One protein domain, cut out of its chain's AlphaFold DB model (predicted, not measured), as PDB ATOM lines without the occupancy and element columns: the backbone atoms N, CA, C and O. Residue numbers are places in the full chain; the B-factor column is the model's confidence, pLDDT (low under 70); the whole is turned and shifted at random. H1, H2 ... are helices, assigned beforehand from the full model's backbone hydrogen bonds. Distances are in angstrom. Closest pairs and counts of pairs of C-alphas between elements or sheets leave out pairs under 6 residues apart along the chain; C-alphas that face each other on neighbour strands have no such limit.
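This is residues 55 to 251 of the 257 residues of the protein "HTH tetR-type domain-containing protein" of Desulfobacteraceae bacterium (UniProt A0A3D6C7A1). Five longer helices, H1, H2, H4, H6 and H7, form a splayed up-and-down bundle, each running against the one before it, with H2 and H6 in the middle and H4 crossing H6. H5 packs across the first end of H6, H8 and H9 pack on the side away from H5, and short H3 crosses H1. The printed part has 197 residues with nine named helices, H1 to H9 in order, and no named strand: all helix. It is compact, with a radius of gyration of the C-alphas of 17.4 A and spans of 51 by 41 by 35 A.

Find C-alpha 55 at (10.128, 50.997, 43.863); from there H1 runs 26.9 A to residue 73. H2 is residues 84 to 101, 25.4 A; H3 is 103 to 110; H4 is 122 to 144, 31.6 A; H5 is 157 to 170. H6 runs 31.4 A from C-alpha 176 at (35.518, 53.036, 17.458) to residue 197. Then come H7, 208 to 221, H8, 225 to 231, and H9, 238 to 249.

Look first at the hairpin H1 and H2: their closest C-alphas, Leu 72 and Thr 91, are 5.4 A apart. H6, the hub, touches five helices; with H7 it forms a hairpin at a shallow tilt of 8 degrees, closest C-alphas Glu 196 and Pro 208, 6.5 A. H4 touches H6 at a steep tilt of 61 degrees, closest C-alphas Phe 136 and Val 182, 6.5 A. Every O i to N i+4 pair is within hydrogen-bond range except in H3, with 3 of 4.

The printed part has no cut; the links H3 to H4 and H4 to H5 are long. pLDDT is under 70 at residues 79 to 82, 112 to 124 and 227 to 251.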
ATOM      1  N   ALA A  55       9.018  51.538  43.083       90.50
ATOM      2  CA  ALA A  55      10.128  50.997  43.863       90.50
ATOM      3  C   ALA A  55      10.167  49.461  43.846       90.50
ATOM      4  O   ALA A  55      11.249  48.884  43.797       90.50
ATOM      5  N   LEU A  56       9.004  48.797  43.860       94.00
ATOM      6  CA  LEU A  56       8.928  47.345  43.668       94.00
ATOM      7  C   LEU A  56       9.372  46.970  42.249       94.00
ATOM      8  O   LEU A  56      10.234  46.114  42.090       94.00
ATOM      9  N   MET A  57       8.839  47.642  41.225       91.94
ATOM     10  CA  MET A  57       9.197  47.368  39.829       91.94
ATOM     11  C   MET A  57      10.686  47.596  39.547       91.94
ATOM     12  O   MET A  57      11.283  46.801  38.828       91.94
ATOM     13  N   ALA A  58      11.295  48.631  40.133       88.06
ATOM     14  CA  ALA A  58      12.730  48.883  40.030       88.06
ATOM     15  C   ALA A  58      13.543  47.696  40.570       88.06
ATOM     16  O   ALA A  58      14.414  47.200  39.868       88.06
ATOM     17  N   GLN A  59      13.199  47.174  41.755       91.38
ATOM     18  CA  GLN A  59      13.877  45.992  42.301       91.38
ATOM     19  C   GLN A  59      13.677  44.735  41.442       91.38
ATOM     20  O   GLN A  59      14.598  43.938  41.318       91.38
ATOM     21  N   LEU A  60      12.507  44.550  40.819       93.31
ATOM     22  CA  LEU A  60      12.292  43.429  39.891       93.31
ATOM     23  C   LEU A  60      13.150  43.557  38.620       93.31
ATOM     24  O   LEU A  60      13.634  42.553  38.104       93.31
ATOM     25  N   VAL A  61      13.359  44.780  38.117       89.69
ATOM     26  CA  VAL A  61      14.283  45.042  36.999       89.69
ATOM     27  C   VAL A  61      15.725  44.737  37.408       89.69
ATOM     28  O   VAL A  61      16.440  44.088  36.646       89.69
ATOM     29  N   GLU A  62      16.144  45.169  38.599       89.06
ATOM     30  CA  GLU A  62      17.478  44.880  39.146       89.06
ATOM     31  C   GLU A  62      17.716  43.366  39.268       89.06
ATOM     32  O   GLU A  62      18.688  42.859  38.710       89.06
ATOM     33  N   ASP A  63      16.784  42.629  39.882       92.00
ATOM     34  CA  ASP A  63      16.832  41.164  39.970       92.00
ATOM     35  C   ASP A  63      16.932  40.493  38.599       92.00
ATOM     36  O   ASP A  63      17.712  39.558  38.410       92.00
ATOM     37  N   ALA A  64      16.110  40.940  37.642       92.69
ATOM     38  CA  ALA A  64      16.077  40.373  36.303       92.69
ATOM     39  C   ALA A  64      17.414  40.575  35.592       92.69
ATOM     40  O   ALA A  64      17.927  39.640  34.978       92.69
ATOM     41  N   LEU A  65      17.996  41.773  35.701       89.94
ATOM     42  CA  LEU A  65      19.305  42.087  35.138       89.94
ATOM     43  C   LEU A  65      20.417  41.288  35.822       89.94
ATOM     44  O   LEU A  65      21.274  40.731  35.134       89.94
ATOM     45  N   ASP A  66      20.401  41.163  37.149       90.06
ATOM     46  CA  ASP A  66      21.389  40.361  37.874       90.06
ATOM     47  C   ASP A  66      21.293  38.870  37.520       90.06
ATOM     48  O   ASP A  66      22.320  38.236  37.249       90.06
ATOM     49  N   ALA A  67      20.083  38.308  37.451       93.19
ATOM     50  CA  ALA A  67      19.857  36.932  37.012       93.19
ATOM     51  C   ALA A  67      20.307  36.723  35.555       93.19
ATOM     52  O   ALA A  67      20.970  35.730  35.244       93.19
ATOM     53  N   PHE A  68      20.004  37.682  34.679       93.69
ATOM     54  CA  PHE A  68      20.415  37.674  33.282       93.69
ATOM     55  C   PHE A  68      21.941  37.670  33.137       93.69
ATOM     56  O   PHE A  68      22.506  36.762  32.522       93.69
ATOM     57  N   TYR A  69      22.643  38.623  33.753       90.12
ATOM     58  CA  TYR A  69      24.104  38.680  33.673       90.12
ATOM     59  C   TYR A  69      24.772  37.490  34.361       90.12
ATOM     60  O   TYR A  69      25.801  37.012  33.876       90.12
ATOM     61  N   SER A  70      24.187  36.962  35.437       91.50
ATOM     62  CA  SER A  70      24.655  35.720  36.066       91.50
ATOM     63  C   SER A  70      24.568  34.535  35.104       91.50
ATOM     64  O   SER A  70      25.516  33.758  35.006       91.50
ATOM     65  N   ALA A  71      23.489  34.427  34.321       92.88
ATOM     66  CA  ALA A  71      23.364  33.398  33.291       92.88
ATOM     67  C   ALA A  71      24.412  33.570  32.176       92.88
ATOM     68  O   ALA A  71      25.049  32.595  31.768       92.88
ATOM     69  N   LEU A  72      24.659  34.803  31.722       92.00
ATOM     70  CA  LEU A  72      25.672  35.085  30.695       92.00
ATOM     71  C   LEU A  72      27.101  34.772  31.159       92.00
ATOM     72  O   LEU A  72      27.919  34.290  30.370       92.00
ATOM     73  N   THR A  73      27.395  35.044  32.433       89.25
ATOM     74  CA  THR A  73      28.734  34.935  33.035       89.25
ATOM     75  C   THR A  73      28.972  33.632  33.791       89.25
ATOM     76  O   THR A  73      30.058  33.441  34.346       89.25
ATOM     77  N   ALA A  74      27.999  32.713  33.779       88.31
ATOM     78  CA  ALA A  74      28.125  31.399  34.392       88.31
ATOM     79  C   ALA A  74      29.442  30.716  33.968       88.31
ATOM     80  O   ALA A  74      29.857  30.854  32.808       88.31
ATOM     81  N   PRO A  75      30.124  29.981  34.868       85.31
ATOM     82  CA  PRO A  75      31.452  29.449  34.594       85.31
ATOM     83  C   PRO A  75      31.523  28.688  33.269       85.31
ATOM     84  O   PRO A  75      30.800  27.721  33.041       85.31
ATOM     85  N   PHE A  76      32.421  29.125  32.391       78.88
ATOM     86  CA  PHE A  76      32.765  28.378  31.186       78.88
ATOM     87  C   PHE A  76      33.613  27.157  31.550       78.88
ATOM     88  O   PHE A  76      34.450  27.207  32.467       78.88
ATOM     89  N   SER A  77      33.445  26.072  30.800       75.69
ATOM     90  CA  SER A  77      34.325  24.911  30.873       75.69
ATOM     91  C   SER A  77      35.773  25.303  30.546       75.69
ATOM     92  O   SER A  77      36.059  26.311  29.894       75.69
ATOM     93  N   SER A  78      36.737  24.499  30.998       72.19
ATOM     94  CA  SER A  78      38.163  24.766  30.752       72.19
ATOM     95  C   SER A  78      38.533  24.778  29.264       72.19
ATOM     96  O   SER A  78      39.497  25.445  28.887       72.19
ATOM     97  N   LYS A  79      37.770  24.067  28.424       66.88
ATOM     98  CA  LYS A  79      37.921  24.066  26.964       66.88
ATOM     99  C   LYS A  79      37.469  25.399  26.367       66.88
ATOM    100  O   LYS A  79      38.259  26.039  25.679       66.88
ATOM    101  N   GLU A  80      36.268  25.862  26.716       66.88
ATOM    102  CA  GLU A  80      35.725  27.153  26.266       66.88
ATOM    103  C   GLU A  80      36.619  28.324  26.692       66.88
ATOM    104  O   GLU A  80      36.919  29.199  25.886       66.88
ATOM    105  N   LYS A  81      37.151  28.308  27.925       69.12
ATOM    106  CA  LYS A  81      38.033  29.369  28.462       69.12
ATOM    107  C   LYS A  81      39.259  29.682  27.594       69.12
ATOM    108  O   LYS A  81      39.807  30.785  27.699       69.12
ATOM    109  N   LYS A  82      39.699  28.720  26.775       68.94
ATOM    110  CA  LYS A  82      40.857  28.845  25.878       68.94
ATOM    111  C   LYS A  82      40.510  29.458  24.521       68.94
ATOM    112  O   LYS A  82      41.425  29.881  23.822       68.94
ATOM    113  N   ASN A  83      39.232  29.526  24.151       78.12
ATOM    114  CA  ASN A  83      38.793  30.033  22.858       78.12
ATOM    115  C   ASN A  83      37.783  31.178  23.026       78.12
ATOM    116  O   ASN A  83      36.595  30.948  23.236       78.12
ATOM    117  N   THR A  84      38.251  32.422  22.884       82.31
ATOM    118  CA  THR A  84      37.403  33.618  23.016       82.31
ATOM    119  C   THR A  84      36.239  33.636  22.018       82.31
ATOM    120  O   THR A  84      35.165  34.112  22.366       82.31
ATOM    121  N   ALA A  85      36.411  33.072  20.817       81.12
ATOM    122  CA  ALA A  85      35.332  32.965  19.834       81.12
ATOM    123  C   ALA A  85      34.198  32.063  20.337       81.12
ATOM    124  O   ALA A  85      33.031  32.446  20.257       81.12
ATOM    125  N   THR A  86      34.551  30.908  20.915       80.94
ATOM    126  CA  THR A  86      33.581  30.017  21.561       80.94
ATOM    127  C   THR A  86      32.867  30.753  22.687       80.94
ATOM    128  O   THR A  86      31.648  30.782  22.684       80.94
ATOM    129  N   ILE A  87      33.598  31.433  23.583       86.62
ATOM    130  CA  ILE A  87      33.001  32.189  24.701       86.62
ATOM    131  C   ILE A  87      31.978  33.217  24.202       86.62
ATOM    132  O   ILE A  87      30.855  33.228  24.695       86.62
ATOM    133  N   ILE A  88      32.344  34.054  23.221       90.31
ATOM    134  CA  ILE A  88      31.446  35.074  22.653       90.31
ATOM    135  C   ILE A  88      30.172  34.423  22.110       90.31
ATOM    136  O   ILE A  88      29.066  34.853  22.441       90.31
ATOM    137  N   PHE A  89      30.320  33.366  21.308       87.19
ATOM    138  CA  PHE A  89      29.181  32.661  20.733       87.19
ATOM    139  C   PHE A  89      28.293  32.047  21.827       87.19
ATOM    140  O   PHE A  89      27.084  32.287  21.841       87.19
ATOM    141  N   THR A  90      28.880  31.327  22.794       86.06
ATOM    142  CA  THR A  90      28.163  30.749  23.941       86.06
ATOM    143  C   THR A  90      27.403  31.817  24.719       86.06
ATOM    144  O   THR A  90      26.261  31.589  25.108       86.06
ATOM    145  N   THR A  91      28.007  32.987  24.956       93.00
ATOM    146  CA  THR A  91      27.362  34.083  25.685       93.00
ATOM    147  C   THR A  91      26.086  34.542  24.980       93.00
ATOM    148  O   THR A  91      25.063  34.699  25.641       93.00
ATOM    149  N   PHE A  92      26.090  34.694  23.653       94.56
ATOM    150  CA  PHE A  92      24.878  35.071  22.917       94.56
ATOM    151  C   PHE A  92      23.836  33.946  22.837       94.56
ATOM    152  O   PHE A  92      22.639  34.224  22.886       94.56
ATOM    153  N   ILE A  93      24.255  32.678  22.802       90.06
ATOM    154  CA  ILE A  93      23.325  31.547  22.949       90.06
ATOM    155  C   ILE A  93      22.658  31.567  24.329       90.06
ATOM    156  O   ILE A  93      21.434  31.481  24.417       90.06
ATOM    157  N   ARG A  94      23.438  31.756  25.401       93.44
ATOM    158  CA  ARG A  94      22.926  31.878  26.777       93.44
ATOM    159  C   ARG A  94      21.992  33.069  26.937       93.44
ATOM    160  O   ARG A  94      21.000  32.949  27.647       93.44
ATOM    161  N   TYR A  95      22.269  34.177  26.247       95.88
ATOM    162  CA  TYR A  95      21.364  35.323  26.176       95.88
ATOM    163  C   TYR A  95      19.991  34.860  25.703       95.88
ATOM    164  O   TYR A  95      19.015  34.990  26.446       95.88
ATOM    165  N   ARG A  96      19.907  34.283  24.499       95.75
ATOM    166  CA  ARG A  96      18.621  33.836  23.958       95.75
ATOM    167  C   ARG A  96      17.955  32.799  24.862       95.75
ATOM    168  O   ARG A  96      16.776  32.946  25.164       95.75
ATOM    169  N   GLN A  97      18.695  31.784  25.307       94.56
ATOM    170  CA  GLN A  97      18.164  30.727  26.173       94.56
ATOM    171  C   GLN A  97      17.544  31.297  27.452       94.56
ATOM    172  O   GLN A  97      16.437  30.908  27.820       94.56
ATOM    173  N   TRP A  98      18.221  32.250  28.099       96.62
ATOM    174  CA  TRP A  98      17.693  32.905  29.288       96.62
ATOM    175  C   TRP A  98      16.430  33.710  28.978       96.62
ATOM    176  O   TRP A  98      15.445  33.582  29.700       96.62
ATOM    177  N   ALA A  99      16.430  34.495  27.897       96.69
ATOM    178  CA  ALA A  99      15.290  35.336  27.538       96.69
ATOM    179  C   ALA A  99      14.038  34.510  27.196       96.69
ATOM    180  O   ALA A  99      12.947  34.835  27.655       96.69
ATOM    181  N   VAL A 100      14.202  33.409  26.455       95.38
ATOM    182  CA  VAL A 100      13.109  32.484  26.110       95.38
ATOM    183  C   VAL A 100      12.579  31.743  27.338       95.38
ATOM    184  O   VAL A 100      11.374  31.534  27.448       95.38
ATOM    185  N   ALA A 101      13.449  31.380  28.283       96.06
ATOM    186  CA  ALA A 101      13.031  30.749  29.534       96.06
ATOM    187  C   ALA A 101      12.366  31.731  30.519       96.06
ATOM    188  O   ALA A 101      11.618  31.297  31.390       96.06
ATOM    189  N   ASN A 102      12.626  33.038  30.391       95.75
ATOM    190  CA  ASN A 102      12.172  34.069  31.329       95.75
ATOM    191  C   ASN A 102      11.517  35.266  30.600       95.75
ATOM    192  O   ASN A 102      11.971  36.404  30.762       95.75
ATOM    193  N   PRO A 103      10.443  35.059  29.812       94.44
ATOM    194  CA  PRO A 103       9.888  36.094  28.936       94.44
ATOM    195  C   PRO A 103       9.387  37.330  29.698       94.44
ATOM    196  O   PRO A 103       9.640  38.461  29.277       94.44
ATOM    197  N   SER A 104       8.728  37.140  30.846       92.19
ATOM    198  CA  SER A 104       8.249  38.246  31.687       92.19
ATOM    199  C   SER A 104       9.398  39.067  32.277       92.19
ATOM    200  O   SER A 104       9.326  40.293  32.272       92.19
ATOM    201  N   ALA A 105      10.480  38.420  32.727       93.12
ATOM    202  CA  ALA A 105      11.657  39.110  33.258       93.12
ATOM    203  C   ALA A 105      12.419  39.860  32.161       93.12
ATOM    204  O   ALA A 105      12.778  41.021  32.349       93.12
ATOM    205  N   PHE A 106      12.597  39.237  30.994       93.00
ATOM    206  CA  PHE A 106      13.189  39.892  29.830       93.00
ATOM    207  C   PHE A 106      12.395  41.137  29.411       93.00
ATOM    208  O   PHE A 106      12.969  42.196  29.162       93.00
ATOM    209  N   SER A 107      11.063  41.044  29.408       89.38
ATOM    210  CA  SER A 107      10.185  42.143  28.993       89.38
ATOM    211  C   SER A 107      10.302  43.386  29.883       89.38
ATOM    212  O   SER A 107      10.094  44.491  29.385       89.38
ATOM    213  N   LEU A 108      10.673  43.239  31.162       88.12
ATOM    214  CA  LEU A 108      10.827  44.373  32.082       88.12
ATOM    215  C   LEU A 108      11.957  45.333  31.689       88.12
ATOM    216  O   LEU A 108      11.848  46.526  31.972       88.12
ATOM    217  N   PHE A 109      13.027  44.840  31.057       85.56
ATOM    218  CA  PHE A 109      14.164  45.673  30.646       85.56
ATOM    219  C   PHE A 109      14.338  45.788  29.126       85.56
ATOM    220  O   PHE A 109      15.018  46.703  28.669       85.56
ATOM    221  N   ALA A 110      13.748  44.882  28.341       84.00
ATOM    222  CA  ALA A 110      13.776  44.928  26.878       84.00
ATOM    223  C   ALA A 110      12.610  45.725  26.268       84.00
ATOM    224  O   ALA A 110      12.680  46.161  25.120       84.00
ATOM    225  N   GLY A 111      11.510  45.853  27.013       73.44
ATOM    226  CA  GLY A 111      10.282  46.493  26.561       73.44
ATOM    227  C   GLY A 111      10.262  48.009  26.751       73.44
ATOM    228  O   GLY A 111      11.279  48.665  26.967       73.44
ATOM    229  N   GLN A 112       9.055  48.576  26.673       66.38
ATOM    230  CA  GLN A 112       8.836  49.972  27.046       66.38
ATOM    231  C   GLN A 112       9.244  50.185  28.512       66.38
ATOM    232  O   GLN A 112       8.897  49.343  29.347       66.38
ATOM    233  N   PRO A 113       9.920  51.300  28.845       65.06
ATOM    234  CA  PRO A 113      10.193  51.648  30.232       65.06
ATOM    235  C   PRO A 113       8.906  51.568  31.058       65.06
ATOM    236  O   PRO A 113       7.862  52.075  30.634       65.06
ATOM    237  N   VAL A 114       8.959  50.917  32.223       65.38
ATOM    238  CA  VAL A 114       7.789  50.810  33.105       65.38
ATOM    239  C   VAL A 114       7.302  52.221  33.426       65.38
ATOM    240  O   VAL A 114       8.054  53.039  33.952       65.38
ATOM    241  N   SER A 115       6.041  52.523  33.110       62.91
ATOM    242  CA  SER A 115       5.487  53.865  33.306       62.91
ATOM    243  C   SER A 115       5.646  54.318  34.760       62.91
ATOM    244  O   SER A 115       5.178  53.639  35.676       62.91
ATOM    245  N   GLY A 116       6.296  55.467  34.960       61.06
ATOM    246  CA  GLY A 116       6.586  56.027  36.284       61.06
ATOM    247  C   GLY A 116       7.965  55.667  36.852       61.06
ATOM    248  O   GLY A 116       8.406  56.336  37.785       61.06
ATOM    249  N   LEU A 117       8.689  54.696  36.275       62.38
ATOM    250  CA  LEU A 117      10.140  54.611  36.460       62.38
ATOM    251  C   LEU A 117      10.765  55.744  35.643       62.38
ATOM    252  O   LEU A 117      10.728  55.722  34.414       62.38
ATOM    253  N   GLY A 118      11.272  56.774  36.320       54.81
ATOM    254  CA  GLY A 118      11.979  57.864  35.655       54.81
ATOM    255  C   GLY A 118      13.135  57.327  34.808       54.81
ATOM    256  O   GLY A 118      13.842  56.409  35.218       54.81
ATOM    257  N   THR A 119      13.351  57.923  33.637       50.88
ATOM    258  CA  THR A 119      14.492  57.611  32.758       50.88
ATOM    259  C   THR A 119      15.844  58.005  33.368       50.88
ATOM    260  O   THR A 119      16.878  57.572  32.874       50.88
ATOM    261  N   ASP A 120      15.828  58.780  34.459       53.41
ATOM    262  CA  ASP A 120      16.993  59.266  35.217       53.41
ATOM    263  C   ASP A 120      17.371  58.374  36.415       53.41
ATOM    264  O   ASP A 120      18.091  58.791  37.325       53.41
ATOM    265  N   ASN A 121      16.903  57.125  36.452       58.72
ATOM    266  CA  ASN A 121      17.321  56.186  37.488       58.72
ATOM    267  C   ASN A 121      18.778  55.754  37.245       58.72
ATOM    268  O   ASN A 121      19.035  54.782  36.535       58.72
ATOM    269  N   GLY A 122      19.733  56.457  37.865       63.19
ATOM    270  CA  GLY A 122      21.172  56.169  37.772       63.19
ATOM    271  C   GLY A 122      21.526  54.689  37.975       63.19
ATOM    272  O   GLY A 122      22.342  54.159  37.233       63.19
ATOM    273  N   ALA A 123      20.823  53.982  38.866       64.81
ATOM    274  CA  ALA A 123      21.001  52.542  39.083       64.81
ATOM    275  C   ALA A 123      20.713  51.685  37.829       64.81
ATOM    276  O   ALA A 123      21.454  50.754  37.517       64.81
ATOM    277  N   GLN A 124      19.673  52.017  37.057       65.94
ATOM    278  CA  GLN A 124      19.349  51.302  35.818       65.94
ATOM    279  C   GLN A 124      20.395  51.582  34.730       65.94
ATOM    280  O   GLN A 124      20.779  50.674  33.990       65.94
ATOM    281  N   ALA A 125      20.887  52.822  34.659       72.44
ATOM    282  CA  ALA A 125      21.980  53.192  33.767       72.44
ATOM    283  C   ALA A 125      23.285  52.459  34.133       72.44
ATOM    284  O   ALA A 125      23.944  51.925  33.246       72.44
ATOM    285  N   GLU A 126      23.620  52.357  35.420       74.44
ATOM    286  CA  GLU A 126      24.790  51.614  35.908       74.44
ATOM    287  C   GLU A 126      24.710  50.113  35.585       74.44
ATOM    288  O   GLU A 126      25.700  49.509  35.160       74.44
ATOM    289  N   LEU A 127      23.531  49.499  35.727       72.31
ATOM    290  CA  LEU A 127      23.321  48.096  35.360       72.31
ATOM    291  C   LEU A 127      23.398  47.862  33.848       72.31
ATOM    292  O   LEU A 127      23.951  46.848  33.408       72.31
ATOM    293  N   ALA A 128      22.884  48.792  33.042       76.00
ATOM    294  CA  ALA A 128      23.053  48.752  31.592       76.00
ATOM    295  C   ALA A 128      24.538  48.884  31.208       76.00
ATOM    296  O   ALA A 128      25.047  48.081  30.422       76.00
ATOM    297  N   ASP A 129      25.258  49.826  31.825       85.06
ATOM    298  CA  ASP A 129      26.694  50.029  31.621       85.06
ATOM    299  C   ASP A 129      27.493  48.761  31.988       85.06
ATOM    300  O   ASP A 129      28.392  48.356  31.245       85.06
ATOM    301  N   ARG A 130      27.144  48.077  33.091       82.62
ATOM    302  CA  ARG A 130      27.736  46.783  33.486       82.62
ATOM    303  C   ARG A 130      27.540  45.711  32.412       82.62
ATOM    304  O   ARG A 130      28.481  44.974  32.112       82.62
ATOM    305  N   GLY A 131      26.349  45.633  31.822       82.31
ATOM    306  CA  GLY A 131      26.057  44.688  30.747       82.31
ATOM    307  C   GLY A 131      26.836  44.943  29.475       82.31
ATOM    308  O   GLY A 131      27.438  44.029  28.918       82.31
ATOM    309  N   TYR A 132      26.882  46.196  29.036       85.88
ATOM    310  CA  TYR A 132      27.674  46.563  27.868       85.88
ATOM    311  C   TYR A 132      29.166  46.307  28.092       85.88
ATOM    312  O   TYR A 132      29.821  45.742  27.215       85.88
ATOM    313  N   LYS A 133      29.697  46.614  29.284       90.56
ATOM    314  CA  LYS A 133      31.088  46.296  29.652       90.56
ATOM    315  C   LYS A 133      31.405  44.804  29.528       90.56
ATOM    316  O   LYS A 133      32.497  44.471  29.078       90.56
ATOM    317  N   LEU A 134      30.476  43.903  29.871       90.94
ATOM    318  CA  LEU A 134      30.664  42.463  29.655       90.94
ATOM    319  C   LEU A 134      30.938  42.157  28.177       90.94
ATOM    320  O   LEU A 134      31.931  41.499  27.867       90.94
ATOM    321  N   PHE A 135      30.087  42.643  27.270       93.00
ATOM    322  CA  PHE A 135      30.254  42.390  25.840       93.00
ATOM    323  C   PHE A 135      31.526  43.046  25.296       93.00
ATOM    324  O   PHE A 135      32.314  42.368  24.640       93.00
ATOM    325  N   PHE A 136      31.792  44.313  25.629       93.38
ATOM    326  CA  PHE A 136      33.016  44.990  25.194       93.38
ATOM    327  C   PHE A 136      34.278  44.251  25.647       93.38
ATOM    328  O   PHE A 136      35.151  44.003  24.822       93.38
ATOM    329  N   ASN A 137      34.348  43.806  26.905       90.56
ATOM    330  CA  ASN A 137      35.505  43.069  27.419       90.56
ATOM    331  C   ASN A 137      35.724  41.725  26.699       90.56
ATOM    332  O   ASN A 137      36.866  41.304  26.500       90.56
ATOM    333  N   LEU A 138      34.649  41.031  26.305       91.12
ATOM    334  CA  LEU A 138      34.756  39.783  25.544       91.12
ATOM    335  C   LEU A 138      35.339  40.023  24.146       91.12
ATOM    336  O   LEU A 138      36.230  39.283  23.720       91.12
ATOM    337  N   PHE A 139      34.859  41.055  23.451       92.12
ATOM    338  CA  PHE A 139      35.320  41.396  22.107       92.12
ATOM    339  C   PHE A 139      36.720  42.027  22.106       92.12
ATOM    340  O   PHE A 139      37.535  41.638  21.273       92.12
ATOM    341  N   ASP A 140      37.052  42.886  23.075       90.19
ATOM    342  CA  ASP A 140      38.406  43.441  23.265       90.19
ATOM    343  C   ASP A 140      39.434  42.320  23.480       90.19
ATOM    344  O   ASP A 140      40.480  42.260  22.830       90.19
ATOM    345  N   ARG A 141      39.096  41.323  24.311       88.50
ATOM    346  CA  ARG A 141      39.937  40.131  24.484       88.50
ATOM    347  C   ARG A 141      40.114  39.350  23.177       88.50
ATOM    348  O   ARG A 141      41.173  38.753  22.971       88.50
ATOM    349  N   ALA A 142      39.094  39.289  22.320       88.31
ATOM    350  CA  ALA A 142      39.190  38.610  21.029       88.31
ATOM    351  C   ALA A 142      40.076  39.388  20.045       88.31
ATOM    352  O   ALA A 142      40.895  38.770  19.362       88.31
ATOM    353  N   GLU A 143      39.955  40.715  20.017       87.81
ATOM    354  CA  GLU A 143      40.780  41.619  19.211       87.81
ATOM    355  C   GLU A 143      42.255  41.543  19.619       87.81
ATOM    356  O   GLU A 143      43.103  41.195  18.795       87.81
ATOM    357  N   LYS A 144      42.563  41.706  20.913       86.44
ATOM    358  CA  LYS A 144      43.931  41.604  21.459       86.44
ATOM    359  C   LYS A 144      44.575  40.229  21.239       86.44
ATOM    360  O   LYS A 144      45.792  40.126  21.123       86.44
ATOM    361  N   ALA A 145      43.774  39.167  21.132       84.00
ATOM    362  CA  ALA A 145      44.242  37.817  20.804       84.00
ATOM    363  C   ALA A 145      44.396  37.556  19.285       84.00
ATOM    364  O   ALA A 145      44.575  36.398  18.875       84.00
ATOM    365  N   GLY A 146      44.246  38.582  18.437       81.81
ATOM    366  CA  GLY A 146      44.263  38.462  16.976       81.81
ATOM    367  C   GLY A 146      43.176  37.518  16.451       81.81
ATOM    368  O   GLY A 146      43.397  36.742  15.523       81.81
ATOM    369  N   GLY A 147      42.048  37.426  17.160       76.50
ATOM    370  CA  GLY A 147      40.902  36.585  16.805       76.50
ATOM    371  C   GLY A 147      39.767  37.338  16.126       76.50
ATOM    372  O   GLY A 147      38.863  36.685  15.613       76.50
ATOM    373  N   LEU A 148      39.825  38.667  16.130       85.31
ATOM    374  CA  LEU A 148      38.817  39.554  15.572       85.31
ATOM    375  C   LEU A 148      39.482  40.454  14.528       85.31
ATOM    376  O   LEU A 148      40.443  41.154  14.837       85.31
ATOM    377  N   ILE A 149      38.982  40.411  13.297       84.56
ATOM    378  CA  ILE A 149      39.367  41.314  12.213       84.56
ATOM    379  C   ILE A 149      38.164  42.210  11.963       84.56
ATOM    380  O   ILE A 149      37.147  41.757  11.448       84.56
ATOM    381  N   LEU A 150      38.262  43.471  12.366       85.25
ATOM    382  CA  LEU A 150      37.191  44.434  12.154       85.25
ATOM    383  C   LEU A 150      37.431  45.208  10.857       85.25
ATOM    384  O   LEU A 150      38.544  45.702  10.646       85.25
ATOM    385  N   PRO A 151      36.414  45.341   9.987       78.88
ATOM    386  CA  PRO A 151      36.483  46.283   8.884       78.88
ATOM    387  C   PRO A 151      36.681  47.686   9.451       78.88
ATOM    388  O   PRO A 151      35.920  48.109  10.319       78.88
ATOM    389  N   LYS A 152      37.680  48.410   8.944       81.81
ATOM    390  CA  LYS A 152      37.799  49.840   9.230       81.81
ATOM    391  C   LYS A 152      36.698  50.562   8.475       81.81
ATOM    392  O   LYS A 152      36.679  50.517   7.244       81.81
ATOM    393  N   ALA A 153      35.796  51.200   9.203       77.50
ATOM    394  CA  ALA A 153      34.726  51.972   8.601       77.50
ATOM    395  C   ALA A 153      35.058  53.466   8.643       77.50
ATOM    396  O   ALA A 153      35.531  53.990   9.650       77.50
ATOM    397  N   ASP A 154      34.781  54.159   7.540       88.19
ATOM    398  CA  ASP A 154      34.803  55.619   7.512       88.19
ATOM    399  C   ASP A 154      33.436  56.136   7.973       88.19
ATOM    400  O   ASP A 154      32.477  56.240   7.204       88.19
ATOM    401  N   PHE A 155      33.307  56.329   9.283       91.50
ATOM    402  CA  PHE A 155      32.067  56.783   9.897       91.50
ATOM    403  C   PHE A 155      31.886  58.299   9.740       91.50
ATOM    404  O   PHE A 155      32.842  59.053   9.945       91.50
ATOM    405  N   PRO A 156      30.649  58.786   9.515       95.06
ATOM    406  CA  PRO A 156      30.354  60.213   9.588       95.06
ATOM    407  C   PRO A 156      30.851  60.830  10.902       95.06
ATOM    408  O   PRO A 156      30.709  60.227  11.969       95.06
ATOM    409  N   THR A 157      31.379  62.056  10.844       94.12
ATOM    410  CA  THR A 157      32.022  62.739  11.980       94.12
ATOM    411  C   THR A 157      31.194  62.709  13.263       94.12
ATOM    412  O   THR A 157      31.723  62.422  14.336       94.12
ATOM    413  N   ASP A 158      29.894  62.989  13.174       95.00
ATOM    414  CA  ASP A 158      29.039  63.027  14.362       95.00
ATOM    415  C   ASP A 158      28.788  61.633  14.945       95.00
ATOM    416  O   ASP A 158      28.742  61.483  16.165       95.00
ATOM    417  N   TYR A 159      28.751  60.592  14.110       93.81
ATOM    418  CA  TYR A 159      28.671  59.214  14.588       93.81
ATOM    419  C   TYR A 159      29.971  58.785  15.283       93.81
ATOM    420  O   TYR A 159      29.929  58.220  16.375       93.81
ATOM    421  N   SER A 160      31.132  59.151  14.731       92.88
ATOM    422  CA  SER A 160      32.432  58.932  15.380       92.88
ATOM    423  C   SER A 160      32.519  59.599  16.757       92.88
ATOM    424  O   SER A 160      32.996  58.982  17.711       92.88
ATOM    425  N   LYS A 161      31.998  60.829  16.902       94.50
ATOM    426  CA  LYS A 161      31.898  61.506  18.208       94.50
ATOM    427  C   LYS A 161      30.989  60.751  19.180       94.50
ATOM    428  O   LYS A 161      31.335  60.636  20.352       94.50
ATOM    429  N   MET A 162      29.857  60.216  18.713       94.81
ATOM    430  CA  MET A 162      28.970  59.399  19.551       94.81
ATOM    431  C   MET A 162      29.670  58.126  20.046       94.81
ATOM    432  O   MET A 162      29.594  57.815  21.233       94.81
ATOM    433  N   LEU A 163      30.393  57.416  19.175       94.00
ATOM    434  CA  LEU A 163      31.158  56.222  19.561       94.00
ATOM    435  C   LEU A 163      32.277  56.560  20.559       94.00
ATOM    436  O   LEU A 163      32.479  55.830  21.529       94.00
ATOM    437  N   ALA A 164      32.960  57.694  20.374       92.25
ATOM    438  CA  ALA A 164      33.942  58.192  21.334       92.25
ATOM    439  C   ALA A 164      33.301  58.532  22.694       92.25
ATOM    440  O   ALA A 164      33.855  58.191  23.732       92.25
ATOM    441  N   ALA A 165      32.102  59.118  22.721       93.06
ATOM    442  CA  ALA A 165      31.395  59.378  23.976       93.06
ATOM    443  C   ALA A 165      31.027  58.082  24.727       93.06
ATOM    444  O   ALA A 165      31.121  58.034  25.954       93.06
ATOM    445  N   VAL A 166      30.656  57.012  24.007       92.12
ATOM    446  CA  VAL A 166      30.435  55.680  24.604       92.12
ATOM    447  C   VAL A 166      31.728  55.134  25.212       92.12
ATOM    448  O   VAL A 166      31.701  54.625  26.334       92.12
ATOM    449  N   LYS A 167      32.855  55.279  24.502       92.12
ATOM    450  CA  LYS A 167      34.185  54.902  25.001       92.12
ATOM    451  C   LYS A 167      34.484  55.561  26.347       92.12
ATOM    452  O   LYS A 167      34.828  54.856  27.291       92.12
ATOM    453  N   GLU A 168      34.317  56.881  26.428       92.69
ATOM    454  CA  GLU A 168      34.596  57.660  27.640       92.69
ATOM    455  C   GLU A 168      33.646  57.289  28.785       92.69
ATOM    456  O   GLU A 168      34.097  56.989  29.889       92.69
ATOM    457  N   ARG A 169      32.334  57.213  28.516       90.25
ATOM    458  CA  ARG A 169      31.320  56.836  29.518       90.25
ATOM    459  C   ARG A 169      31.623  55.486  30.166       90.25
ATOM    460  O   ARG A 169      31.461  55.320  31.373       90.25
ATOM    461  N   LEU A 170      32.032  54.514  29.358       90.19
ATOM    462  CA  LEU A 170      32.273  53.148  29.811       90.19
ATOM    463  C   LEU A 170      33.742  52.881  30.178       90.19
ATOM    464  O   LEU A 170      34.041  51.768  30.610       90.19
ATOM    465  N   ALA A 171      34.624  53.883  30.062       91.44
ATOM    466  CA  ALA A 171      36.068  53.775  30.271       91.44
ATOM    467  C   ALA A 171      36.698  52.599  29.489       91.44
ATOM    468  O   ALA A 171      37.425  51.776  30.048       91.44
ATOM    469  N   LEU A 172      36.363  52.487  28.199       90.06
ATOM    470  CA  LEU A 172      36.798  51.381  27.341       90.06
ATOM    471  C   LEU A 172      38.162  51.658  26.702       90.06
ATOM    472  O   LEU A 172      38.387  52.715  26.112       90.06
ATOM    473  N   ASP A 173      39.034  50.654  26.709       87.75
ATOM    474  CA  ASP A 173      40.282  50.633  25.939       87.75
ATOM    475  C   ASP A 173      40.047  49.996  24.559       87.75
ATOM    476  O   ASP A 173      40.583  48.941  24.239       87.75
ATOM    477  N   ALA A 174      39.152  50.603  23.775       86.75
ATOM    478  CA  ALA A 174      38.683  50.082  22.492       86.75
ATOM    479  C   ALA A 174      38.715  51.146  21.384       86.75
ATOM    480  O   ALA A 174      38.528  52.344  21.637       86.75
ATOM    481  N   GLY A 175      38.926  50.698  20.141       88.75
ATOM    482  CA  GLY A 175      38.732  51.513  18.940       88.75
ATOM    483  C   GLY A 175      37.249  51.697  18.602       88.75
ATOM    484  O   GLY A 175      36.407  50.885  18.986       88.75
ATOM    485  N   VAL A 176      36.912  52.753  17.854       90.38
ATOM    486  CA  VAL A 176      35.518  53.036  17.458       90.38
ATOM    487  C   VAL A 176      34.903  51.923  16.601       90.38
ATOM    488  O   VAL A 176      33.709  51.668  16.726       90.38
ATOM    489  N   ASP A 177      35.711  51.201  15.816       91.06
ATOM    490  CA  ASP A 177      35.266  50.040  15.034       91.06
ATOM    491  C   ASP A 177      34.771  48.897  15.942       91.06
ATOM    492  O   ASP A 177      33.705  48.327  15.700       91.06
ATOM    493  N   LEU A 178      35.498  48.601  17.030       92.12
ATOM    494  CA  LEU A 178      35.082  47.604  18.026       92.12
ATOM    495  C   LEU A 178      33.792  48.046  18.707       92.12
ATOM    496  O   LEU A 178      32.875  47.242  18.884       92.12
ATOM    497  N   ILE A 179      33.711  49.335  19.057       93.12
ATOM    498  CA  ILE A 179      32.539  49.883  19.735       93.12
ATOM    499  C   ILE A 179      31.296  49.740  18.855       93.12
ATOM    500  O   ILE A 179      30.273  49.211  19.296       93.12
ATOM    501  N   HIS A 180      31.409  50.157  17.594       93.44
ATOM    502  CA  HIS A 180      30.361  50.009  16.594       93.44
ATOM    503  C   HIS A 180      29.937  48.546  16.421       93.44
ATOM    504  O   HIS A 180      28.743  48.241  16.464       93.44
ATOM    505  N   HIS A 181      30.904  47.638  16.263       93.50
ATOM    506  CA  HIS A 181      30.617  46.229  16.022       93.50
ATOM    507  C   HIS A 181      29.883  45.577  17.199       93.50
ATOM    508  O   HIS A 181      28.888  44.884  16.992       93.50
ATOM    509  N   VAL A 182      30.317  45.832  18.436       94.12
ATOM    510  CA  VAL A 182      29.635  45.296  19.622       94.12
ATOM    511  C   VAL A 182      28.204  45.823  19.703       94.12
ATOM    512  O   VAL A 182      27.299  45.013  19.886       94.12
ATOM    513  N   ILE A 183      27.978  47.127  19.482       92.69
ATOM    514  CA  ILE A 183      26.625  47.715  19.449       92.69
ATOM    515  C   ILE A 183      25.757  47.028  18.386       92.69
ATOM    516  O   ILE A 183      24.609  46.677  18.667       92.69
ATOM    517  N   GLN A 184      26.301  46.791  17.188       93.56
ATOM    518  CA  GLN A 184      25.609  46.075  16.115       93.56
ATOM    519  C   GLN A 184      25.214  44.650  16.522       93.56
ATOM    520  O   GLN A 184      24.052  44.276  16.364       93.56
ATOM    521  N   VAL A 185      26.151  43.859  17.057       94.94
ATOM    522  CA  VAL A 185      25.882  42.464  17.450       94.94
ATOM    523  C   VAL A 185      24.863  42.410  18.583       94.94
ATOM    524  O   VAL A 185      23.898  41.647  18.500       94.94
ATOM    525  N   THR A 186      25.024  43.239  19.619       94.12
ATOM    526  CA  THR A 186      24.073  43.273  20.737       94.12
ATOM    527  C   THR A 186      22.695  43.752  20.291       94.12
ATOM    528  O   THR A 186      21.696  43.183  20.724       94.12
ATOM    529  N   GLY A 187      22.627  44.741  19.393       94.00
ATOM    530  CA  GLY A 187      21.372  45.255  18.845       94.00
ATOM    531  C   GLY A 187      20.638  44.219  17.993       94.00
ATOM    532  O   GLY A 187      19.433  44.038  18.160       94.00
ATOM    533  N   LEU A 188      21.362  43.487  17.141       95.56
ATOM    534  CA  LEU A 188      20.814  42.386  16.344       95.56
ATOM    535  C   LEU A 188      20.237  41.282  17.236       95.56
ATOM    536  O   LEU A 188      19.080  40.899  17.074       95.56
ATOM    537  N   VAL A 189      21.033  40.789  18.189       95.31
ATOM    538  CA  VAL A 189      20.628  39.730  19.129       95.31
ATOM    539  C   VAL A 189      19.400  40.157  19.924       95.31
ATOM    540  O   VAL A 189      18.412  39.426  19.966       95.31
ATOM    541  N   HIS A 190      19.443  41.350  20.520       94.44
ATOM    542  CA  HIS A 190      18.341  41.874  21.315       94.44
ATOM    543  C   HIS A 190      17.075  42.052  20.469       94.44
ATOM    544  O   HIS A 190      16.000  41.624  20.877       94.44
ATOM    545  N   GLY A 191      17.202  42.614  19.263       94.44
ATOM    546  CA  GLY A 191      16.085  42.810  18.342       94.44
ATOM    547  C   GLY A 191      15.411  41.499  17.935       94.44
ATOM    548  O   GLY A 191      14.188  41.400  18.007       94.44
ATOM    549  N   LEU A 192      16.189  40.473  17.570       95.50
ATOM    550  CA  LEU A 192      15.650  39.160  17.198       95.50
ATOM    551  C   LEU A 192      14.892  38.499  18.354       95.50
ATOM    552  O   LEU A 192      13.787  38.000  18.147       95.50
ATOM    553  N   ILE A 193      15.450  38.544  19.567       95.94
ATOM    554  CA  ILE A 193      14.807  37.994  20.769       95.94
ATOM    555  C   ILE A 193      13.514  38.757  21.079       95.94
ATOM    556  O   ILE A 193      12.473  38.145  21.307       95.94
ATOM    557  N   SER A 194      13.540  40.091  21.027       94.44
ATOM    558  CA  SER A 194      12.349  40.913  21.253       94.44
ATOM    559  C   SER A 194      11.258  40.649  20.212       94.44
ATOM    560  O   SER A 194      10.081  40.585  20.564       94.44
ATOM    561  N   MET A 195      11.613  40.442  18.939       94.00
ATOM    562  CA  MET A 195      10.659  40.062  17.888       94.00
ATOM    563  C   MET A 195      10.072  38.659  18.098       94.00
ATOM    564  O   MET A 195       8.872  38.468  17.892       94.00
ATOM    565  N   GLU A 196      10.895  37.699  18.527       94.19
ATOM    566  CA  GLU A 196      10.467  36.339  18.870       94.19
ATOM    567  C   GLU A 196       9.452  36.356  20.019       94.19
ATOM    568  O   GLU A 196       8.333  35.865  19.863       94.19
ATOM    569  N   LEU A 197       9.808  36.992  21.138       93.62
ATOM    570  CA  LEU A 197       8.983  37.026  22.347       93.62
ATOM    571  C   LEU A 197       7.720  37.880  22.201       93.62
ATOM    572  O   LEU A 197       6.732  37.635  22.884       93.62
ATOM    573  N   SER A 198       7.715  38.850  21.284       90.88
ATOM    574  CA  SER A 198       6.510  39.615  20.931       90.88
ATOM    575  C   SER A 198       5.679  38.972  19.815       90.88
ATOM    576  O   SER A 198       4.782  39.616  19.267       90.88
ATOM    577  N   HIS A 199       5.964  37.711  19.466       91.81
ATOM    578  CA  HIS A 199       5.241  36.923  18.464       91.81
ATOM    579  C   HIS A 199       5.186  37.569  17.066       91.81
ATOM    580  O   HIS A 199       4.315  37.243  16.255       91.81
ATOM    581  N   ARG A 200       6.136  38.456  16.735       92.44
ATOM    582  CA  ARG A 200       6.186  39.165  15.438       92.44
ATOM    583  C   ARG A 200       6.595  38.268  14.274       92.44
ATOM    584  O   ARG A 200       6.412  38.644  13.123       92.44
ATOM    585  N   PHE A 201       7.114  37.083  14.575       91.12
ATOM    586  CA  PHE A 201       7.455  36.054  13.598       91.12
ATOM    587  C   PHE A 201       6.312  35.085  13.265       91.12
ATOM    588  O   PHE A 201       6.480  34.245  12.380       91.12
ATOM    589  N   THR A 202       5.165  35.185  13.946       89.00
ATOM    590  CA  THR A 202       4.040  34.248  13.786       89.00
ATOM    591  C   THR A 202       3.612  34.130  12.323       89.00
ATOM    592  O   THR A 202       3.283  35.127  11.686       89.00
ATOM    593  N   GLY A 203       3.627  32.903  11.792       89.25
ATOM    594  CA  GLY A 203       3.266  32.600  10.403       89.25
ATOM    595  C   GLY A 203       4.344  32.907   9.354       89.25
ATOM    596  O   GLY A 203       4.131  32.604   8.186       89.25
ATOM    597  N   MET A 204       5.490  33.477   9.747       92.38
ATOM    598  CA  MET A 204       6.596  33.814   8.837       92.38
ATOM    599  C   MET A 204       7.865  32.999   9.116       92.38
ATOM    600  O   MET A 204       8.517  32.553   8.178       92.38
ATOM    601  N   ILE A 205       8.231  32.811  10.389       86.19
ATOM    602  CA  ILE A 205       9.429  32.062  10.792       86.19
ATOM    603  C   ILE A 205       9.005  30.930  11.724       86.19
ATOM    604  O   ILE A 205       8.626  31.167  12.868       86.19
ATOM    605  N   GLU A 206       9.089  29.695  11.234       82.00
ATOM    606  CA  GLU A 206       8.714  28.492  11.994       82.00
ATOM    607  C   GLU A 206       9.738  28.136  13.080       82.00
ATOM    608  O   GLU A 206       9.385  27.563  14.107       82.00
ATOM    609  N   ASN A 207      11.009  28.492  12.867       82.69
ATOM    610  CA  ASN A 207      12.097  28.216  13.799       82.69
ATOM    611  C   ASN A 207      12.914  29.494  14.094       82.69
ATOM    612  O   ASN A 207      13.892  29.786  13.398       82.69
ATOM    613  N   PRO A 208      12.524  30.277  15.118       86.88
ATOM    614  CA  PRO A 208      13.254  31.478  15.530       86.88
ATOM    615  C   PRO A 208      14.677  31.199  16.029       86.88
ATOM    616  O   PRO A 208      15.565  32.027  15.839       86.88
ATOM    617  N   GLU A 209      14.927  30.021  16.612       85.50
ATOM    618  CA  GLU A 209      16.266  29.610  17.050       85.50
ATOM    619  C   GLU A 209      17.228  29.481  15.871       85.50
ATOM    620  O   GLU A 209      18.369  29.940  15.939       85.50
ATOM    621  N   LEU A 210      16.745  28.915  14.767       78.94
ATOM    622  CA  LEU A 210      17.497  28.865  13.527       78.94
ATOM    623  C   LEU A 210      17.807  30.274  13.015       78.94
ATOM    624  O   LEU A 210      18.964  30.583  12.732       78.94
ATOM    625  N   LEU A 211      16.793  31.134  12.901       84.62
ATOM    626  CA  LEU A 211      17.004  32.509  12.446       84.62
ATOM    627  C   LEU A 211      18.071  33.201  13.308       84.62
ATOM    628  O   LEU A 211      19.016  33.776  12.769       84.62
ATOM    629  N   PHE A 212      17.962  33.072  14.630       88.88
ATOM    630  CA  PHE A 212      18.930  33.599  15.583       88.88
ATOM    631  C   PHE A 212      20.347  33.076  15.328       88.88
ATOM    632  O   PHE A 212      21.271  33.866  15.134       88.88
ATOM    633  N   ALA A 213      20.521  31.753  15.281       83.50
ATOM    634  CA  ALA A 213      21.822  31.130  15.066       83.50
ATOM    635  C   ALA A 213      22.427  31.532  13.714       83.50
ATOM    636  O   ALA A 213      23.634  31.772  13.631       83.50
ATOM    637  N   SER A 214      21.604  31.658  12.670       79.56
ATOM    638  CA  SER A 214      22.042  32.089  11.342       79.56
ATOM    639  C   SER A 214      22.517  33.537  11.331       79.56
ATOM    640  O   SER A 214      23.588  33.812  10.796       79.56
ATOM    641  N   GLN A 215      21.748  34.457  11.918       89.50
ATOM    642  CA  GLN A 215      22.096  35.879  11.952       89.50
ATOM    643  C   GLN A 215      23.319  36.139  12.841       89.50
ATOM    644  O   GLN A 215      24.213  36.893  12.459       89.50
ATOM    645  N   LEU A 216      23.412  35.450  13.984       90.00
ATOM    646  CA  LEU A 216      24.583  35.501  14.858       90.00
ATOM    647  C   LEU A 216      25.840  34.961  14.157       90.00
ATOM    648  O   LEU A 216      26.914  35.553  14.250       90.00
ATOM    649  N   SER A 217      25.708  33.848  13.433       82.81
ATOM    650  CA  SER A 217      26.817  33.262  12.674       82.81
ATOM    651  C   SER A 217      27.288  34.172  11.547       82.81
ATOM    652  O   SER A 217      28.491  34.292  11.335       82.81
ATOM    653  N   ASP A 218      26.362  34.819  10.840       83.81
ATOM    654  CA  ASP A 218      26.685  35.747   9.759       83.81
ATOM    655  C   ASP A 218      27.452  36.969  10.285       83.81
ATOM    656  O   ASP A 218      28.560  37.249   9.825       83.81
ATOM    657  N   ILE A 219      26.930  37.646  11.316       88.81
ATOM    658  CA  ILE A 219      27.568  38.863  11.838       88.81
ATOM    659  C   ILE A 219      28.938  38.593  12.477       88.81
ATOM    660  O   ILE A 219      29.865  39.379  12.284       88.81
ATOM    661  N   LEU A 220      29.100  37.470  13.188       87.81
ATOM    662  CA  LEU A 220      30.391  37.061  13.757       87.81
ATOM    663  C   LEU A 220      31.327  36.453  12.698       87.81
ATOM    664  O   LEU A 220      32.546  36.451  12.867       87.81
ATOM    665  N   GLY A 221      30.785  35.914  11.606       81.75
ATOM    666  CA  GLY A 221      31.560  35.376  10.490       81.75
ATOM    667  C   GLY A 221      32.328  36.468   9.749       81.75
ATOM    668  O   GLY A 221      33.500  36.273   9.423       81.75
ATOM    669  N   ARG A 222      31.711  37.647   9.592       83.31
ATOM    670  CA  ARG A 222      32.311  38.835   8.955       83.31
ATOM    671  C   ARG A 222      33.582  39.338   9.645       83.31
ATOM    672  O   ARG A 222      34.334  40.084   9.032       83.31
ATOM    673  N   THR A 223      33.839  38.931  10.888       83.69
ATOM    674  CA  THR A 223      35.029  39.345  11.647       83.69
ATOM    675  C   THR A 223      36.128  38.286  11.712       83.69
ATOM    676  O   THR A 223      37.119  38.447  12.424       83.69
ATOM    677  N   GLY A 224      35.955  37.155  11.019       77.94
ATOM    678  CA  GLY A 224      36.876  36.015  11.083       77.94
ATOM    679  C   GLY A 224      36.794  35.202  12.385       77.94
ATOM    680  O   GLY A 224      37.444  34.156  12.492       77.94
ATOM    681  N   LEU A 225      35.957  35.620  13.345       78.88
ATOM    682  CA  LEU A 225      35.805  34.987  14.656       78.88
ATOM    683  C   LEU A 225      35.341  33.522  14.528       78.88
ATOM    684  O   LEU A 225      35.923  32.614  15.130       78.88
ATOM    685  N   ILE A 226      34.342  33.273  13.673       71.25
ATOM    686  CA  ILE A 226      33.789  31.929  13.421       71.25
ATOM    687  C   ILE A 226      34.790  31.024  12.691       71.25
ATOM    688  O   ILE A 226      34.916  29.844  13.023       71.25
ATOM    689  N   ASN A 227      35.567  31.565  11.750       67.31
ATOM    690  CA  ASN A 227      36.577  30.790  11.027       67.31
ATOM    691  C   ASN A 227      37.666  30.255  11.970       67.31
ATOM    692  O   ASN A 227      38.129  29.125  11.811       67.31
ATOM    693  N   LYS A 228      38.034  31.027  13.000       63.09
ATOM    694  CA  LYS A 228      38.959  30.583  14.053       63.09
ATOM    695  C   LYS A 228      38.319  29.536  14.970       63.09
ATOM    696  O   LYS A 228      38.978  28.553  15.304       63.09
ATOM    697  N   MET A 229      37.036  29.694  15.315       66.38
ATOM    698  CA  MET A 229      36.269  28.709  16.092       66.38
ATOM    699  C   MET A 229      36.206  27.343  15.392       66.38
ATOM    700  O   MET A 229      36.548  26.334  16.003       66.38
ATOM    701  N   LEU A 230      35.846  27.303  14.105       61.28
ATOM    702  CA  LEU A 230      35.750  26.054  13.336       61.28
ATOM    703  C   LEU A 230      37.110  25.361  13.150       61.28
ATOM    704  O   LEU A 230      37.170  24.136  13.063       61.28
ATOM    705  N   ARG A 231      38.214  26.120  13.132       60.66
ATOM    706  CA  ARG A 231      39.581  25.568  13.102       60.66
ATOM    707  C   ARG A 231      40.034  25.015  14.459       60.66
ATOM    708  O   ARG A 231      40.918  24.164  14.492       60.66
ATOM    709  N   ALA A 232      39.434  25.447  15.570       57.28
ATOM    710  CA  ALA A 232      39.864  25.124  16.933       57.28
ATOM    711  C   ALA A 232      39.423  23.737  17.456       57.28
ATOM    712  O   ALA A 232      39.395  23.527  18.666       57.28
ATOM    713  N   ASN A 233      39.203  22.764  16.560       52.75
ATOM    714  CA  ASN A 233      38.937  21.343  16.845       52.75
ATOM    715  C   ASN A 233      37.453  20.985  17.137       52.75
ATOM    716  O   ASN A 233      37.086  20.722  18.285       52.75
ATOM    717  N   PRO A 234      36.597  20.898  16.097       51.59
ATOM    718  CA  PRO A 234      35.152  20.673  16.237       51.59
ATOM    719  C   PRO A 234      34.767  19.299  16.818       51.59
ATOM    720  O   PRO A 234      33.668  19.145  17.332       51.59
ATOM    721  N   GLY A 235      35.658  18.299  16.790       47.34
ATOM    722  CA  GLY A 235      35.357  16.933  17.247       47.34
ATOM    723  C   GLY A 235      35.423  16.697  18.765       47.34
ATOM    724  O   GLY A 235      35.278  15.557  19.197       47.34
ATOM    725  N   LYS A 236      35.705  17.723  19.585       44.47
ATOM    726  CA  LYS A 236      35.885  17.584  21.052       44.47
ATOM    727  C   LYS A 236      35.122  18.614  21.893       44.47
ATOM    728  O   LYS A 236      35.288  18.622  23.122       44.47
ATOM    729  N   ASP A 237      34.344  19.474  21.250       48.50
ATOM    730  CA  ASP A 237      33.605  20.579  21.856       48.50
ATOM    731  C   ASP A 237      32.130  20.436  21.455       48.50
ATOM    732  O   ASP A 237      31.779  20.609  20.290       48.50
ATOM    733  N   GLU A 238      31.287  20.039  22.411       45.59
ATOM    734  CA  GLU A 238      29.854  19.783  22.201       45.59
ATOM    735  C   GLU A 238      29.117  21.021  21.691       45.59
ATOM    736  O   GLU A 238      28.184  20.888  20.905       45.59
ATOM    737  N   LEU A 239      29.571  22.225  22.057       45.94
ATOM    738  CA  LEU A 239      28.991  23.458  21.554       45.94
ATOM    739  C   LEU A 239      29.466  23.746  20.131       45.94
ATOM    740  O   LEU A 239      28.646  24.075  19.284       45.94
ATOM    741  N   ALA A 240      30.749  23.553  19.816       47.50
ATOM    742  CA  ALA A 240      31.213  23.639  18.427       47.50
ATOM    743  C   ALA A 240      30.522  22.593  17.533       47.50
ATOM    744  O   ALA A 240      30.261  22.865  16.362       47.50
ATOM    745  N   CYS A 241      30.183  21.426  18.089       51.69
ATOM    746  CA  CYS A 241      29.425  20.380  17.416       51.69
ATOM    747  C   CYS A 241      27.954  20.777  17.246       51.69
ATOM    748  O   CYS A 241      27.467  20.708  16.130       51.69
ATOM    749  N   ALA A 242      27.282  21.303  18.276       51.28
ATOM    750  CA  ALA A 242      25.905  21.802  18.193       51.28
ATOM    751  C   ALA A 242      25.777  23.008  17.247       51.28
ATOM    752  O   ALA A 242      24.816  23.109  16.488       51.28
ATOM    753  N   VAL A 243      26.771  23.898  17.229       54.41
ATOM    754  CA  VAL A 243      26.853  25.041  16.309       54.41
ATOM    755  C   VAL A 243      27.161  24.576  14.895       54.41
ATOM    756  O   VAL A 243      26.497  25.013  13.965       54.41
ATOM    757  N   SER A 244      28.099  23.643  14.714       55.69
ATOM    758  CA  SER A 244      28.382  23.043  13.407       55.69
ATOM    759  C   SER A 244      27.198  22.228  12.891       55.69
ATOM    760  O   SER A 244      26.909  22.285  11.705       55.69
ATOM    761  N   GLU A 245      26.481  21.511  13.753       56.59
ATOM    762  CA  GLU A 245      25.249  20.799  13.423       56.59
ATOM    763  C   GLU A 245      24.130  21.765  13.090       56.59
ATOM    764  O   GLU A 245      23.451  21.535  12.105       56.59
ATOM    765  N   THR A 246      23.966  22.864  13.824       51.75
ATOM    766  CA  THR A 246      22.986  23.907  13.493       51.75
ATOM    767  C   THR A 246      23.338  24.559  12.151       51.75
ATOM    768  O   THR A 246      22.506  24.621  11.251       51.75
ATOM    769  N   MET A 247      24.601  24.935  11.936       56.91
ATOM    770  CA  MET A 247      25.085  25.470  10.658       56.91
ATOM    771  C   MET A 247      24.905  24.472   9.497       56.91
ATOM    772  O   MET A 247      24.465  24.867   8.417       56.91
ATOM    773  N   LYS A 248      25.198  23.178   9.707       54.69
ATOM    774  CA  LYS A 248      25.070  22.103   8.701       54.69
ATOM    775  C   LYS A 248      23.617  21.731   8.420       54.69
ATOM    776  O   LYS A 248      23.241  21.624   7.257       54.69
ATOM    777  N   ARG A 249      22.799  21.565   9.464       46.66
ATOM    778  CA  ARG A 249      21.361  21.240   9.404       46.66
ATOM    779  C   ARG A 249      20.590  22.278   8.597       46.66
ATOM    780  O   ARG A 249      19.576  21.945   7.996       46.66
ATOM    781  N   HIS A 250      21.109  23.499   8.537       45.66
ATOM    782  CA  HIS A 250      20.481  24.610   7.837       45.66
ATOM    783  C   HIS A 250      21.284  25.148   6.649       45.66
ATOM    784  O   HIS A 250      20.970  26.210   6.119       45.66
ATOM    785  N   ASN A 251      22.289  24.388   6.194       46.34
ATOM    786  CA  ASN A 251      23.065  24.649   4.980       46.34
ATOM    787  C   ASN A 251      23.664  26.071   4.903       46.34
ATOM    788  O   ASN A 251      23.801  26.650   3.821       46.34
TER     789      ASN A 251